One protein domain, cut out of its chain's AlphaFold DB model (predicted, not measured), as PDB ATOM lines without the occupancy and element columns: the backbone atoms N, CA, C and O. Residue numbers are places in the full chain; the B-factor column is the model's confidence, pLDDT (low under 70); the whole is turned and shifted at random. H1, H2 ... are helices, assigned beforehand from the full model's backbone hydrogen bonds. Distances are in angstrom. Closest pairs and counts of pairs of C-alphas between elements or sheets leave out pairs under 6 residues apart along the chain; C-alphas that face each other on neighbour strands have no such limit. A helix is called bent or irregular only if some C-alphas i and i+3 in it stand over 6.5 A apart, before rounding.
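AT A GLANCE: This is residues 119 to 202 of the 286 residues of an uncharacterized protein of Chloroflexi bacterium (UniProt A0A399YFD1). One long helix, H2, forms the spine of this domain; the short helix H4 packs beside its second half, running the same way, while the short, only just irregular H3 stands crosswise to it. H1 lies off the first end of H2, where the two make a steep corner, and a long loop of residues 172 to 189 leads from H3 to H4. The printed part has 84 residues with four named helices, in the order H1, H2, H3, H4, and no named strand. The class is all helix, though under half of the residues, 41 of 84, are in named elements. The whole is compact, with a radius of gyration of the C-alphas of 13.2 A and spans of 37 by 31 by 18 A.

HOW THE PARTS SIT: Start at H1, residues 119 to 127, and go on to H2, residues 138 to 154: they are close but not clearly touching, their closest C-alphas being those of Phe 127 and Leu 138, 6.3 A apart. They run the same way at a steep tilt of 55 degrees. Next look at H3, residues 165 to 171, which only just touches H2, with 3 pairs of C-alphas within 8 A. The closest are those of Gln 147 and Ala 169, 7.3 A apart, and H2 touches H3 with residues 147 to 151 alone. Their lines are about perpendicular, at 85 degrees. Then find H4, residues 190 to 197, which touches H2; the closest C-alphas, of Ile 152 and His 196, are 6.2 A apart. H2 touches H4 with residues 145 to 152 alone, and the two run the same way at a shallow tilt of 26 degrees. H3 and H4 are only just apart, at 8.1 A; H1 is apart from both. In H1, H2 and H4 every O i to N i+4 pair is within hydrogen-bond range; in H3 1 of 3 is, beside 2 of 4 O i to N i+3 pairs.

IN THESE COORDINATES: Find C-alpha 119 at (2.917, -46.653, -15.797), where H1 begins; its nine residues end at Phe 127. At C-alpha 138, (14.084, -36.530, -10.023), H2 begins and runs 24.4 A to Ser 154. H3 runs from Tyr 165 to Tyr 171 and is only just irregular: C-alphas 167 and 170 are 6.8 A apart. H4 runs from Val 190 to C-alpha 197 at (10.776, -21.449, -28.898).

THE WHOLE: The two C-alphas farthest apart are those of Gly 131 and Gly 202, at 38.6 A. The printed part has no cut. The link from H3 to H4 is long, with 18 residues. The mean pLDDT of the printed part is 74.4; look for values under 70 at residues 119 to 136, 174 to 182, 187 and 196 to 202.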
ATOM      1  N   ALA A 119       2.512 -47.633 -16.799       69.25
ATOM      2  CA  ALA A 119       2.917 -46.653 -15.797       69.25
ATOM      3  C   ALA A 119       4.440 -46.589 -15.571       69.25
ATOM      4  O   ALA A 119       4.984 -45.494 -15.469       69.25
ATOM      5  N   GLU A 120       5.153 -47.720 -15.550       64.62
ATOM      6  CA  GLU A 120       6.608 -47.715 -15.328       64.62
ATOM      7  C   GLU A 120       7.377 -47.260 -16.567       64.62
ATOM      8  O   GLU A 120       8.329 -46.499 -16.453       64.62
ATOM      9  N   ALA A 121       6.922 -47.645 -17.764       67.81
ATOM     10  CA  ALA A 121       7.509 -47.156 -19.011       67.81
ATOM     11  C   ALA A 121       7.274 -45.648 -19.201       67.81
ATOM     12  O   ALA A 121       8.155 -44.937 -19.677       67.81
ATOM     13  N   LEU A 122       6.100 -45.145 -18.803       66.38
ATOM     14  CA  LEU A 122       5.812 -43.714 -18.813       66.38
ATOM     15  C   LEU A 122       6.659 -42.970 -17.772       66.38
ATOM     16  O   LEU A 122       7.181 -41.904 -18.079       66.38
ATOM     17  N   SER A 123       6.833 -43.541 -16.578       67.06
ATOM     18  CA  SER A 123       7.721 -43.005 -15.541       67.06
ATOM     19  C   SER A 123       9.169 -42.929 -16.033       67.06
ATOM     20  O   SER A 123       9.784 -41.872 -15.949       67.06
ATOM     21  N   ASP A 124       9.678 -43.992 -16.662       66.81
ATOM     22  CA  ASP A 124      11.027 -44.032 -17.242       66.81
ATOM     23  C   ASP A 124      11.221 -42.990 -18.360       66.81
ATOM     24  O   ASP A 124      12.314 -42.452 -18.530       66.81
ATOM     25  N   VAL A 125      10.173 -42.681 -19.133       66.12
ATOM     26  CA  VAL A 125      10.227 -41.666 -20.199       66.12
ATOM     27  C   VAL A 125      10.096 -40.246 -19.641       66.12
ATOM     28  O   VAL A 125      10.797 -39.344 -20.100       66.12
ATOM     29  N   LEU A 126       9.217 -40.027 -18.659       63.28
ATOM     30  CA  LEU A 126       8.970 -38.707 -18.068       63.28
ATOM     31  C   LEU A 126      10.070 -38.286 -17.087       63.28
ATOM     32  O   LEU A 126      10.443 -37.114 -17.045       63.28
ATOM     33  N   PHE A 127      10.603 -39.230 -16.317       63.81
ATOM     34  CA  PHE A 127      11.563 -38.975 -15.244       63.81
ATOM     35  C   PHE A 127      12.965 -39.497 -15.556       63.81
ATOM     36  O   PHE A 127      13.868 -39.361 -14.732       63.81
ATOM     37  N   GLY A 128      13.176 -40.060 -16.750       61.28
ATOM     38  CA  GLY A 128      14.342 -40.897 -16.996       61.28
ATOM     39  C   GLY A 128      14.266 -42.169 -16.154       61.28
ATOM     40  O   GLY A 128      13.542 -42.255 -15.161       61.28
ATOM     41  N   LYS A 129      15.043 -43.180 -16.524       57.50
ATOM     42  CA  LYS A 129      15.188 -44.353 -15.670       57.50
ATOM     43  C   LYS A 129      15.884 -43.920 -14.377       57.50
ATOM     44  O   LYS A 129      17.087 -43.638 -14.388       57.50
ATOM     45  N   ILE A 130      15.111 -43.829 -13.294       49.22
ATOM     46  CA  ILE A 130      15.589 -43.457 -11.958       49.22
ATOM     47  C   ILE A 130      16.759 -44.392 -11.611       49.22
ATOM     48  O   ILE A 130      16.595 -45.610 -11.583       49.22
ATOM     49  N   GLY A 131      17.957 -43.830 -11.423       41.53
ATOM     50  CA  GLY A 131      19.173 -44.589 -11.091       41.53
ATOM     51  C   GLY A 131      20.121 -44.910 -12.255       41.53
ATOM     52  O   GLY A 131      21.088 -45.639 -12.051       41.53
ATOM     53  N   THR A 132      19.901 -44.378 -13.463       48.91
ATOM     54  CA  THR A 132      20.936 -44.390 -14.518       48.91
ATOM     55  C   THR A 132      21.723 -43.083 -14.518       48.91
ATOM     56  O   THR A 132      21.134 -42.011 -14.581       48.91
ATOM     57  N   ALA A 133      23.058 -43.172 -14.464       49.75
ATOM     58  CA  ALA A 133      23.983 -42.037 -14.328       49.75
ATOM     59  C   ALA A 133      23.869 -40.962 -15.430       49.75
ATOM     60  O   ALA A 133      24.389 -39.864 -15.284       49.75
ATOM     61  N   THR A 134      23.187 -41.263 -16.534       54.97
ATOM     62  CA  THR A 134      22.939 -40.338 -17.647       54.97
ATOM     63  C   THR A 134      21.671 -39.502 -17.488       54.97
ATOM     64  O   THR A 134      21.438 -38.590 -18.276       54.97
ATOM     65  N   GLY A 135      20.833 -39.793 -16.494       55.84
ATOM     66  CA  GLY A 135      19.627 -39.036 -16.208       55.84
ATOM     67  C   GLY A 135      19.648 -38.585 -14.764       55.84
ATOM     68  O   GLY A 135      19.375 -39.398 -13.888       55.84
ATOM     69  N   GLY A 136      19.936 -37.304 -14.547       67.38
ATOM     70  CA  GLY A 136      19.919 -36.672 -13.234       67.38
ATOM     71  C   GLY A 136      18.720 -37.061 -12.364       67.38
ATOM     72  O   GLY A 136      17.665 -37.468 -12.875       67.38
ATOM     73  N   THR A 137      18.888 -36.952 -11.045       81.44
ATOM     74  CA  THR A 137      17.855 -37.322 -10.065       81.44
ATOM     75  C   THR A 137      16.518 -36.625 -10.361       81.44
ATOM     76  O   THR A 137      16.465 -35.568 -10.994       81.44
ATOM     77  N   LEU A 138      15.395 -37.187  -9.891       81.06
ATOM     78  CA  LEU A 138      14.084 -36.530 -10.023       81.06
ATOM     79  C   LEU A 138      14.128 -35.086  -9.487       81.06
ATOM     80  O   LEU A 138      13.545 -34.185 -10.088       81.06
ATOM     81  N   GLN A 139      14.877 -34.872  -8.406       80.69
ATOM     82  CA  GLN A 139      15.107 -33.563  -7.807       80.69
ATOM     83  C   GLN A 139      15.792 -32.592  -8.782       80.69
ATOM     84  O   GLN A 139      15.335 -31.460  -8.940       80.69
ATOM     85  N   GLU A 140      16.833 -33.034  -9.493       80.00
ATOM     86  CA  GLU A 140      17.508 -32.232 -10.524       80.00
ATOM     87  C   GLU A 140      16.565 -31.884 -11.681       80.00
ATOM     88  O   GLU A 140      16.552 -30.750 -12.156       80.00
ATOM     89  N   ARG A 141      15.714 -32.822 -12.108       83.94
ATOM     90  CA  ARG A 141      14.728 -32.561 -13.171       83.94
ATOM     91  C   ARG A 141      13.695 -31.531 -12.749       83.94
ATOM     92  O   ARG A 141      13.383 -30.639 -13.534       83.94
ATOM     93  N   VAL A 142      13.190 -31.627 -11.520       86.31
ATOM     94  CA  VAL A 142      12.253 -30.643 -10.966       86.31
ATOM     95  C   VAL A 142      12.912 -29.265 -10.892       86.31
ATOM     96  O   VAL A 142      12.285 -28.282 -11.293       86.31
ATOM     97  N   ALA A 143      14.180 -29.180 -10.479       84.31
ATOM     98  CA  ALA A 143      14.931 -27.925 -10.469       84.31
ATOM     99  C   ALA A 143      15.070 -27.327 -11.884       84.31
ATOM    100  O   ALA A 143      14.707 -26.170 -12.103       84.31
ATOM    101  N   LEU A 144      15.479 -28.135 -12.870       85.44
ATOM    102  CA  LEU A 144      15.592 -27.715 -14.273       85.44
ATOM    103  C   LEU A 144      14.254 -27.260 -14.864       85.44
ATOM    104  O   LEU A 144      14.192 -26.265 -15.589       85.44
ATOM    105  N   TRP A 145      13.164 -27.967 -14.560       90.31
ATOM    106  CA  TRP A 145      11.831 -27.606 -15.040       90.31
ATOM    107  C   TRP A 145      11.315 -26.327 -14.396       90.31
ATOM    108  O   TRP A 145      10.720 -25.502 -15.086       90.31
ATOM    109  N   THR A 146      11.577 -26.134 -13.105       88.38
ATOM    110  CA  THR A 146      11.201 -24.911 -12.387       88.38
ATOM    111  C   THR A 146      11.937 -23.711 -12.977       88.38
ATOM    112  O   THR A 146      11.304 -22.737 -13.379       88.38
ATOM    113  N   GLN A 147      13.251 -23.838 -13.179       89.25
ATOM    114  CA  GLN A 147      14.068 -22.812 -13.827       89.25
ATOM    115  C   GLN A 147      13.594 -22.499 -15.256       89.25
ATOM    116  O   GLN A 147      13.504 -21.338 -15.651       89.25
ATOM    117  N   ALA A 148      13.250 -23.521 -16.043       89.81
ATOM    118  CA  ALA A 148      12.703 -23.340 -17.386       89.81
ATOM    119  C   ALA A 148      11.358 -22.588 -17.373       89.81
ATOM    120  O   ALA A 148      11.146 -21.687 -18.185       89.81
ATOM    121  N   VAL A 149      10.463 -22.891 -16.428       91.06
ATOM    122  CA  VAL A 149       9.193 -22.162 -16.265       91.06
ATOM    123  C   VAL A 149       9.437 -20.691 -15.926       91.06
ATOM    124  O   VAL A 149       8.780 -19.819 -16.500       91.06
ATOM    125  N   ASP A 150      10.398 -20.389 -15.058       91.12
ATOM    126  CA  ASP A 150      10.730 -19.008 -14.700       91.12
ATOM    127  C   ASP A 150      11.405 -18.248 -15.858       91.12
ATOM    128  O   ASP A 150      11.131 -17.063 -16.085       91.12
ATOM    129  N   LEU A 151      12.177 -18.940 -16.700       91.12
ATOM    130  CA  LEU A 151      12.691 -18.386 -17.956       91.12
ATOM    131  C   LEU A 151      11.586 -18.054 -18.966       91.12
ATOM    132  O   LEU A 151      11.617 -16.997 -19.600       91.12
ATOM    133  N   ILE A 152      10.570 -18.911 -19.088       91.25
ATOM    134  CA  ILE A 152       9.392 -18.627 -19.923       91.25
ATOM    135  C   ILE A 152       8.633 -17.409 -19.376       91.25
ATOM    136  O   ILE A 152       8.188 -16.556 -20.147       91.25
ATOM    137  N   ARG A 153       8.493 -17.307 -18.048       91.56
ATOM    138  CA  ARG A 153       7.802 -16.190 -17.382       91.56
ATOM    139  C   ARG A 153       8.542 -14.863 -17.517       91.56
ATOM    140  O   ARG A 153       7.878 -13.837 -17.643       91.56
ATOM    141  N   SER A 154       9.875 -14.873 -17.518       92.00
ATOM    142  CA  SER A 154      10.697 -13.669 -17.712       92.00
ATOM    143  C   SER A 154      10.726 -13.191 -19.167       92.00
ATOM    144  O   SER A 154      10.847 -11.992 -19.411       92.00
ATOM    145  N   HIS A 155      10.514 -14.089 -20.136       92.12
ATOM    146  CA  HIS A 155      10.535 -13.766 -21.567       92.12
ATOM    147  C   HIS A 155       9.209 -14.101 -22.275       92.12
ATOM    148  O   HIS A 155       9.205 -14.794 -23.295       92.12
ATOM    149  N   PRO A 156       8.054 -13.574 -21.822       91.19
ATOM    150  CA  PRO A 156       6.743 -14.018 -22.302       91.19
ATOM    151  C   PRO A 156       6.461 -13.641 -23.766       91.19
ATOM    152  O   PRO A 156       5.539 -14.179 -24.377       91.19
ATOM    153  N   LEU A 157       7.213 -12.684 -24.326       88.25
ATOM    154  CA  LEU A 157       7.002 -12.165 -25.683       88.25
ATOM    155  C   LEU A 157       7.985 -12.704 -26.720       88.25
ATOM    156  O   LEU A 157       7.641 -12.755 -27.899       88.25
ATOM    157  N   THR A 158       9.213 -12.998 -26.312       88.81
ATOM    158  CA  THR A 158      10.296 -13.426 -27.208       88.81
ATOM    159  C   THR A 158      10.623 -14.892 -27.015       88.81
ATOM    160  O   THR A 158      11.026 -15.555 -27.966       88.81
ATOM    161  N   GLY A 159      10.413 -15.398 -25.797       90.75
ATOM    162  CA  GLY A 159      11.015 -16.640 -25.355       90.75
ATOM    163  C   GLY A 159      12.514 -16.426 -25.243       90.75
ATOM    164  O   GLY A 159      13.006 -15.300 -25.377       90.75
ATOM    165  N   ILE A 160      13.236 -17.513 -25.022       89.56
ATOM    166  CA  ILE A 160      14.699 -17.479 -25.041       89.56
ATOM    167  C   ILE A 160      15.261 -17.951 -26.390       89.56
ATOM    168  O   ILE A 160      16.397 -17.639 -26.710       89.56
ATOM    169  N   GLY A 161      14.457 -18.637 -27.216       88.25
ATOM    170  CA  GLY A 161      14.888 -19.235 -28.483       88.25
ATOM    171  C   GLY A 161      15.268 -20.715 -28.346       88.25
ATOM    172  O   GLY A 161      15.631 -21.194 -27.270       88.25
ATOM    173  N   MET A 162      15.149 -21.484 -29.436       87.75
ATOM    174  CA  MET A 162      15.570 -22.892 -29.435       87.75
ATOM    175  C   MET A 162      17.093 -22.994 -29.323       87.75
ATOM    176  O   MET A 162      17.806 -22.345 -30.076       87.75
ATOM    177  N   GLY A 163      17.576 -23.826 -28.398       86.50
ATOM    178  CA  GLY A 163      19.013 -23.999 -28.142       86.50
ATOM    179  C   GLY A 163      19.634 -22.902 -27.273       86.50
ATOM    180  O   GLY A 163      20.787 -23.018 -26.896       86.50
ATOM    181  N   ALA A 164      18.873 -21.873 -26.889       89.50
ATOM    182  CA  ALA A 164      19.388 -20.796 -26.047       89.50
ATOM    183  C   ALA A 164      19.424 -21.139 -24.547       89.50
ATOM    184  O   ALA A 164      19.928 -20.357 -23.748       89.50
ATOM    185  N   TYR A 165      18.849 -22.277 -24.147       89.12
ATOM    186  CA  TYR A 165      18.721 -22.643 -22.737       89.12
ATOM    187  C   TYR A 165      20.079 -22.744 -22.042       89.12
ATOM    188  O   TYR A 165      20.239 -22.153 -20.984       89.12
ATOM    189  N   GLU A 166      21.054 -23.399 -22.667       88.06
ATOM    190  CA  GLU A 166      22.421 -23.556 -22.151       88.06
ATOM    191  C   GLU A 166      23.100 -22.207 -21.862       88.06
ATOM    192  O   GLU A 166      23.765 -22.037 -20.847       88.06
ATOM    193  N   PHE A 167      22.853 -21.200 -22.704       89.00
ATOM    194  CA  PHE A 167      23.459 -19.876 -22.556       89.00
ATOM    195  C   PHE A 167      22.739 -18.981 -21.551       89.00
ATOM    196  O   PHE A 167      23.341 -18.046 -21.038       89.00
ATOM    197  N   VAL A 168      21.448 -19.210 -21.305       89.31
ATOM    198  CA  VAL A 168      20.614 -18.314 -20.487       89.31
ATOM    199  C   VAL A 168      20.354 -18.892 -19.096       89.31
ATOM    200  O   VAL A 168      20.269 -18.134 -18.132       89.31
ATOM    201  N   ALA A 169      20.260 -20.217 -18.961       87.56
ATOM    202  CA  ALA A 169      19.977 -20.890 -17.696       87.56
ATOM    203  C   ALA A 169      20.969 -20.533 -16.574       87.56
ATOM    204  O   ALA A 169      20.492 -20.205 -15.487       87.56
ATOM    205  N   PRO A 170      22.299 -20.468 -16.797       87.50
ATOM    206  CA  PRO A 170      23.245 -20.088 -15.743       87.50
ATOM    207  C   PRO A 170      22.987 -18.695 -15.149       87.50
ATOM    208  O   PRO A 170      23.337 -18.436 -14.002       87.50
ATOM    209  N   TYR A 171      22.338 -17.805 -15.903       86.44
ATOM    210  CA  TYR A 171      22.064 -16.428 -15.495       86.44
ATOM    211  C   TYR A 171      20.640 -16.225 -14.957       86.44
ATOM    212  O   TYR A 171      20.271 -15.105 -14.609       86.44
ATOM    213  N   ALA A 172      19.822 -17.281 -14.897       84.62
ATOM    214  CA  ALA A 172      18.428 -17.207 -14.478       84.62
ATOM    215  C   ALA A 172      18.290 -17.402 -12.952       84.62
ATOM    216  O   ALA A 172      18.494 -18.519 -12.463       84.62
ATOM    217  N   PRO A 173      17.922 -16.365 -12.176       75.62
ATOM    218  CA  PRO A 173      17.656 -16.518 -10.747       75.62
ATOM    219  C   PRO A 173      16.367 -17.333 -10.506       75.62
ATOM    220  O   PRO A 173      15.472 -17.308 -11.352       75.62
ATOM    221  N   PRO A 174      16.229 -18.034  -9.362       64.75
ATOM    222  CA  PRO A 174      17.152 -18.089  -8.219       64.75
ATOM    223  C   PRO A 174      18.268 -19.146  -8.355       64.75
ATOM    224  O   PRO A 174      19.117 -19.252  -7.477       64.75
ATOM    225  N   TYR A 175      18.283 -19.924  -9.441       63.12
ATOM    226  CA  TYR A 175      19.134 -21.111  -9.597       63.12
ATOM    227  C   TYR A 175      20.396 -20.852 -10.434       63.12
ATOM    228  O   TYR A 175      20.796 -21.692 -11.237       63.12
ATOM    229  N   SER A 176      21.051 -19.705 -10.239       56.03
ATOM    230  CA  SER A 176      22.258 -19.309 -10.986       56.03
ATOM    231  C   SER A 176      23.529 -20.061 -10.567       56.03
ATOM    232  O   SER A 176      24.641 -19.582 -10.772       56.03
ATOM    233  N   VAL A 177      23.384 -21.218  -9.930       50.09
ATOM    234  CA  VAL A 177      24.503 -22.057  -9.513       50.09
ATOM    235  C   VAL A 177      24.168 -23.485  -9.914       50.09
ATOM    236  O   VAL A 177      23.885 -24.347  -9.084       50.09
ATOM    237  N   GLN A 178      24.177 -23.739 -11.226       62.22
ATOM    238  CA  GLN A 178      24.558 -25.074 -11.677       62.22
ATOM    239  C   GLN A 178      25.867 -25.392 -10.950       62.22
ATOM    240  O   GLN A 178      26.787 -24.570 -10.962       62.22
ATOM    241  N   ALA A 179      25.917 -26.520 -10.236       60.28
ATOM    242  CA  ALA A 179      27.155 -26.954  -9.604       60.28
ATOM    243  C   ALA A 179      28.272 -26.873 -10.663       60.28
ATOM    244  O   ALA A 179      28.022 -27.285 -11.801       60.28
ATOM    245  N   PRO A 180      29.451 -26.302 -10.353       58.69
ATOM    246  CA  PRO A 180      30.531 -26.180 -11.325       58.69
ATOM    247  C   PRO A 180      30.757 -27.520 -12.043       58.69
ATOM    248  O   PRO A 180      31.052 -28.521 -11.395       58.69
ATOM    249  N   GLY A 181      30.556 -27.550 -13.365       63.75
ATOM    250  CA  GLY A 181      30.668 -28.762 -14.189       63.75
ATOM    251  C   GLY A 181      29.352 -29.453 -14.574       63.75
ATOM    252  O   GLY A 181      29.396 -30.419 -15.333       63.75
ATOM    253  N   LEU A 182      28.189 -28.976 -14.114       67.56
ATOM    254  CA  LEU A 182      26.893 -29.480 -14.571       67.56
ATOM    255  C   LEU A 182      26.469 -28.774 -15.866       67.56
ATOM    256  O   LEU A 182      25.752 -27.776 -15.834       67.56
ATOM    257  N   ASP A 183      26.910 -29.310 -17.001       71.31
ATOM    258  CA  ASP A 183      26.461 -28.866 -18.319       71.31
ATOM    259  C   ASP A 183      25.087 -29.477 -18.641       71.31
ATOM    260  O   ASP A 183      24.936 -30.695 -18.778       71.31
ATOM    261  N   VAL A 184      24.060 -28.626 -18.715       75.06
ATOM    262  CA  VAL A 184      22.694 -29.036 -19.062       75.06
ATOM    263  C   VAL A 184      22.309 -28.408 -20.401       75.06
ATOM    264  O   VAL A 184      21.724 -27.320 -20.429       75.06
ATOM    265  N   PRO A 185      22.549 -29.108 -21.525       76.19
ATOM    266  CA  PRO A 185      22.386 -28.526 -22.860       76.19
ATOM    267  C   PRO A 185      20.919 -28.234 -23.215       76.19
ATOM    268  O   PRO A 185      20.612 -27.499 -24.154       76.19
ATOM    269  N   HIS A 186      19.961 -28.839 -22.506       77.50
ATOM    270  CA  HIS A 186      18.540 -28.597 -22.728       77.50
ATOM    271  C   HIS A 186      17.681 -28.993 -21.525       77.50
ATOM    272  O   HIS A 186      17.947 -29.977 -20.841       77.50
ATOM    273  N   ALA A 187      16.561 -28.290 -21.337       69.81
ATOM    274  CA  ALA A 187      15.488 -28.775 -20.480       69.81
ATOM    275  C   ALA A 187      14.998 -30.121 -21.044       69.81
ATOM    276  O   ALA A 187      14.474 -30.173 -22.161       69.81
ATOM    277  N   HIS A 188      15.180 -31.212 -20.296       74.62
ATOM    278  CA  HIS A 188      14.781 -32.583 -20.655       74.62
ATOM    279  C   HIS A 188      13.250 -32.785 -20.698       74.62
ATOM    280  O   HIS A 188      12.720 -33.790 -20.235       74.62
ATOM    281  N   ASN A 189      12.515 -31.807 -21.221       74.81
ATOM    282  CA  ASN A 189      11.081 -31.839 -21.411       74.81
ATOM    283  C   ASN A 189      10.737 -31.120 -22.720       74.81
ATOM    284  O   ASN A 189      10.962 -29.916 -22.879       74.81
ATOM    285  N   VAL A 190      10.177 -31.873 -23.668       74.06
ATOM    286  CA  VAL A 190       9.813 -31.373 -24.999       74.06
ATOM    287  C   VAL A 190       8.807 -30.220 -24.933       74.06
ATOM    288  O   VAL A 190       8.902 -29.286 -25.725       74.06
ATOM    289  N   PHE A 191       7.896 -30.222 -23.957       72.31
ATOM    290  CA  PHE A 191       6.915 -29.150 -23.788       72.31
ATOM    291  C   PHE A 191       7.583 -27.842 -23.370       72.31
ATOM    292  O   PHE A 191       7.221 -26.779 -23.874       72.31
ATOM    293  N   LEU A 192       8.609 -27.920 -22.519       74.94
ATOM    294  CA  LEU A 192       9.410 -26.756 -22.142       74.94
ATOM    295  C   LEU A 192      10.259 -26.288 -23.325       74.94
ATOM    296  O   LEU A 192      10.264 -25.102 -23.641       74.94
ATOM    297  N   ARG A 193      10.860 -27.212 -24.085       72.81
ATOM    298  CA  ARG A 193      11.600 -26.878 -25.313       72.81
ATOM    299  C   ARG A 193      10.739 -26.116 -26.328       72.81
ATOM    300  O   ARG A 193      11.200 -25.142 -26.920       72.81
ATOM    301  N   VAL A 194       9.482 -26.522 -26.496       75.81
ATOM    302  CA  VAL A 194       8.513 -25.838 -27.364       75.81
ATOM    303  C   VAL A 194       8.082 -24.493 -26.771       75.81
ATOM    304  O   VAL A 194       8.047 -23.495 -27.492       75.81
ATOM    305  N   GLY A 195       7.824 -24.427 -25.462       74.06
ATOM    306  CA  GLY A 195       7.497 -23.180 -24.762       74.06
ATOM    307  C   GLY A 195       8.581 -22.105 -24.906       74.06
ATOM    308  O   GLY A 195       8.264 -20.937 -25.116       74.06
ATOM    309  N   HIS A 196       9.854 -22.507 -24.895       67.56
ATOM    310  CA  HIS A 196      11.003 -21.610 -25.058       67.56
ATOM    311  C   HIS A 196      11.115 -21.049 -26.482       67.56
ATOM    312  O   HIS A 196      11.557 -19.913 -26.662       67.56
ATOM    313  N   GLY A 197      10.720 -21.837 -27.488       62.59
ATOM    314  CA  GLY A 197      10.776 -21.449 -28.898       62.59
ATOM    315  C   GLY A 197       9.554 -20.663 -29.395       62.59
ATOM    316  O   GLY A 197       9.689 -19.838 -30.293       62.59
ATOM    317  N   LEU A 198       8.360 -20.893 -28.831       63.56
ATOM    318  CA  LEU A 198       7.084 -20.406 -29.389       63.56
ATOM    319  C   LEU A 198       6.490 -19.148 -28.742       63.56
ATOM    320  O   LEU A 198       5.378 -18.752 -29.099       63.56
ATOM    321  N   ALA A 199       7.200 -18.455 -27.855       57.62
ATOM    322  CA  ALA A 199       6.714 -17.205 -27.253       57.62
ATOM    323  C   ALA A 199       6.317 -16.106 -28.277       57.62
ATOM    324  O   ALA A 199       5.559 -15.188 -27.960       57.62
ATOM    325  N   TRP A 200       6.691 -16.256 -29.552       53.44
ATOM    326  CA  TRP A 200       6.164 -15.471 -30.671       53.44
ATOM    327  C   TRP A 200       4.636 -15.567 -30.884       53.44
ATOM    328  O   TRP A 200       4.017 -14.595 -31.334       53.44
ATOM    329  N   LEU A 201       3.975 -16.678 -30.530       55.50
ATOM    330  CA  LEU A 201       2.532 -16.840 -30.780       55.50
ATOM    331  C   LEU A 201       1.648 -15.980 -29.860       55.50
ATOM    332  O   LEU A 201       0.519 -15.632 -30.228       55.50
ATOM    333  N   GLY A 202       2.161 -15.559 -28.700       55.22
ATOM    334  CA  GLY A 202       1.451 -14.648 -27.797       55.22
ATOM    335  C   GLY A 202       1.136 -13.301 -28.461       55.22
ATOM    336  O   GLY A 202       0.053 -12.734 -28.273       55.22
TER     337      GLY A 202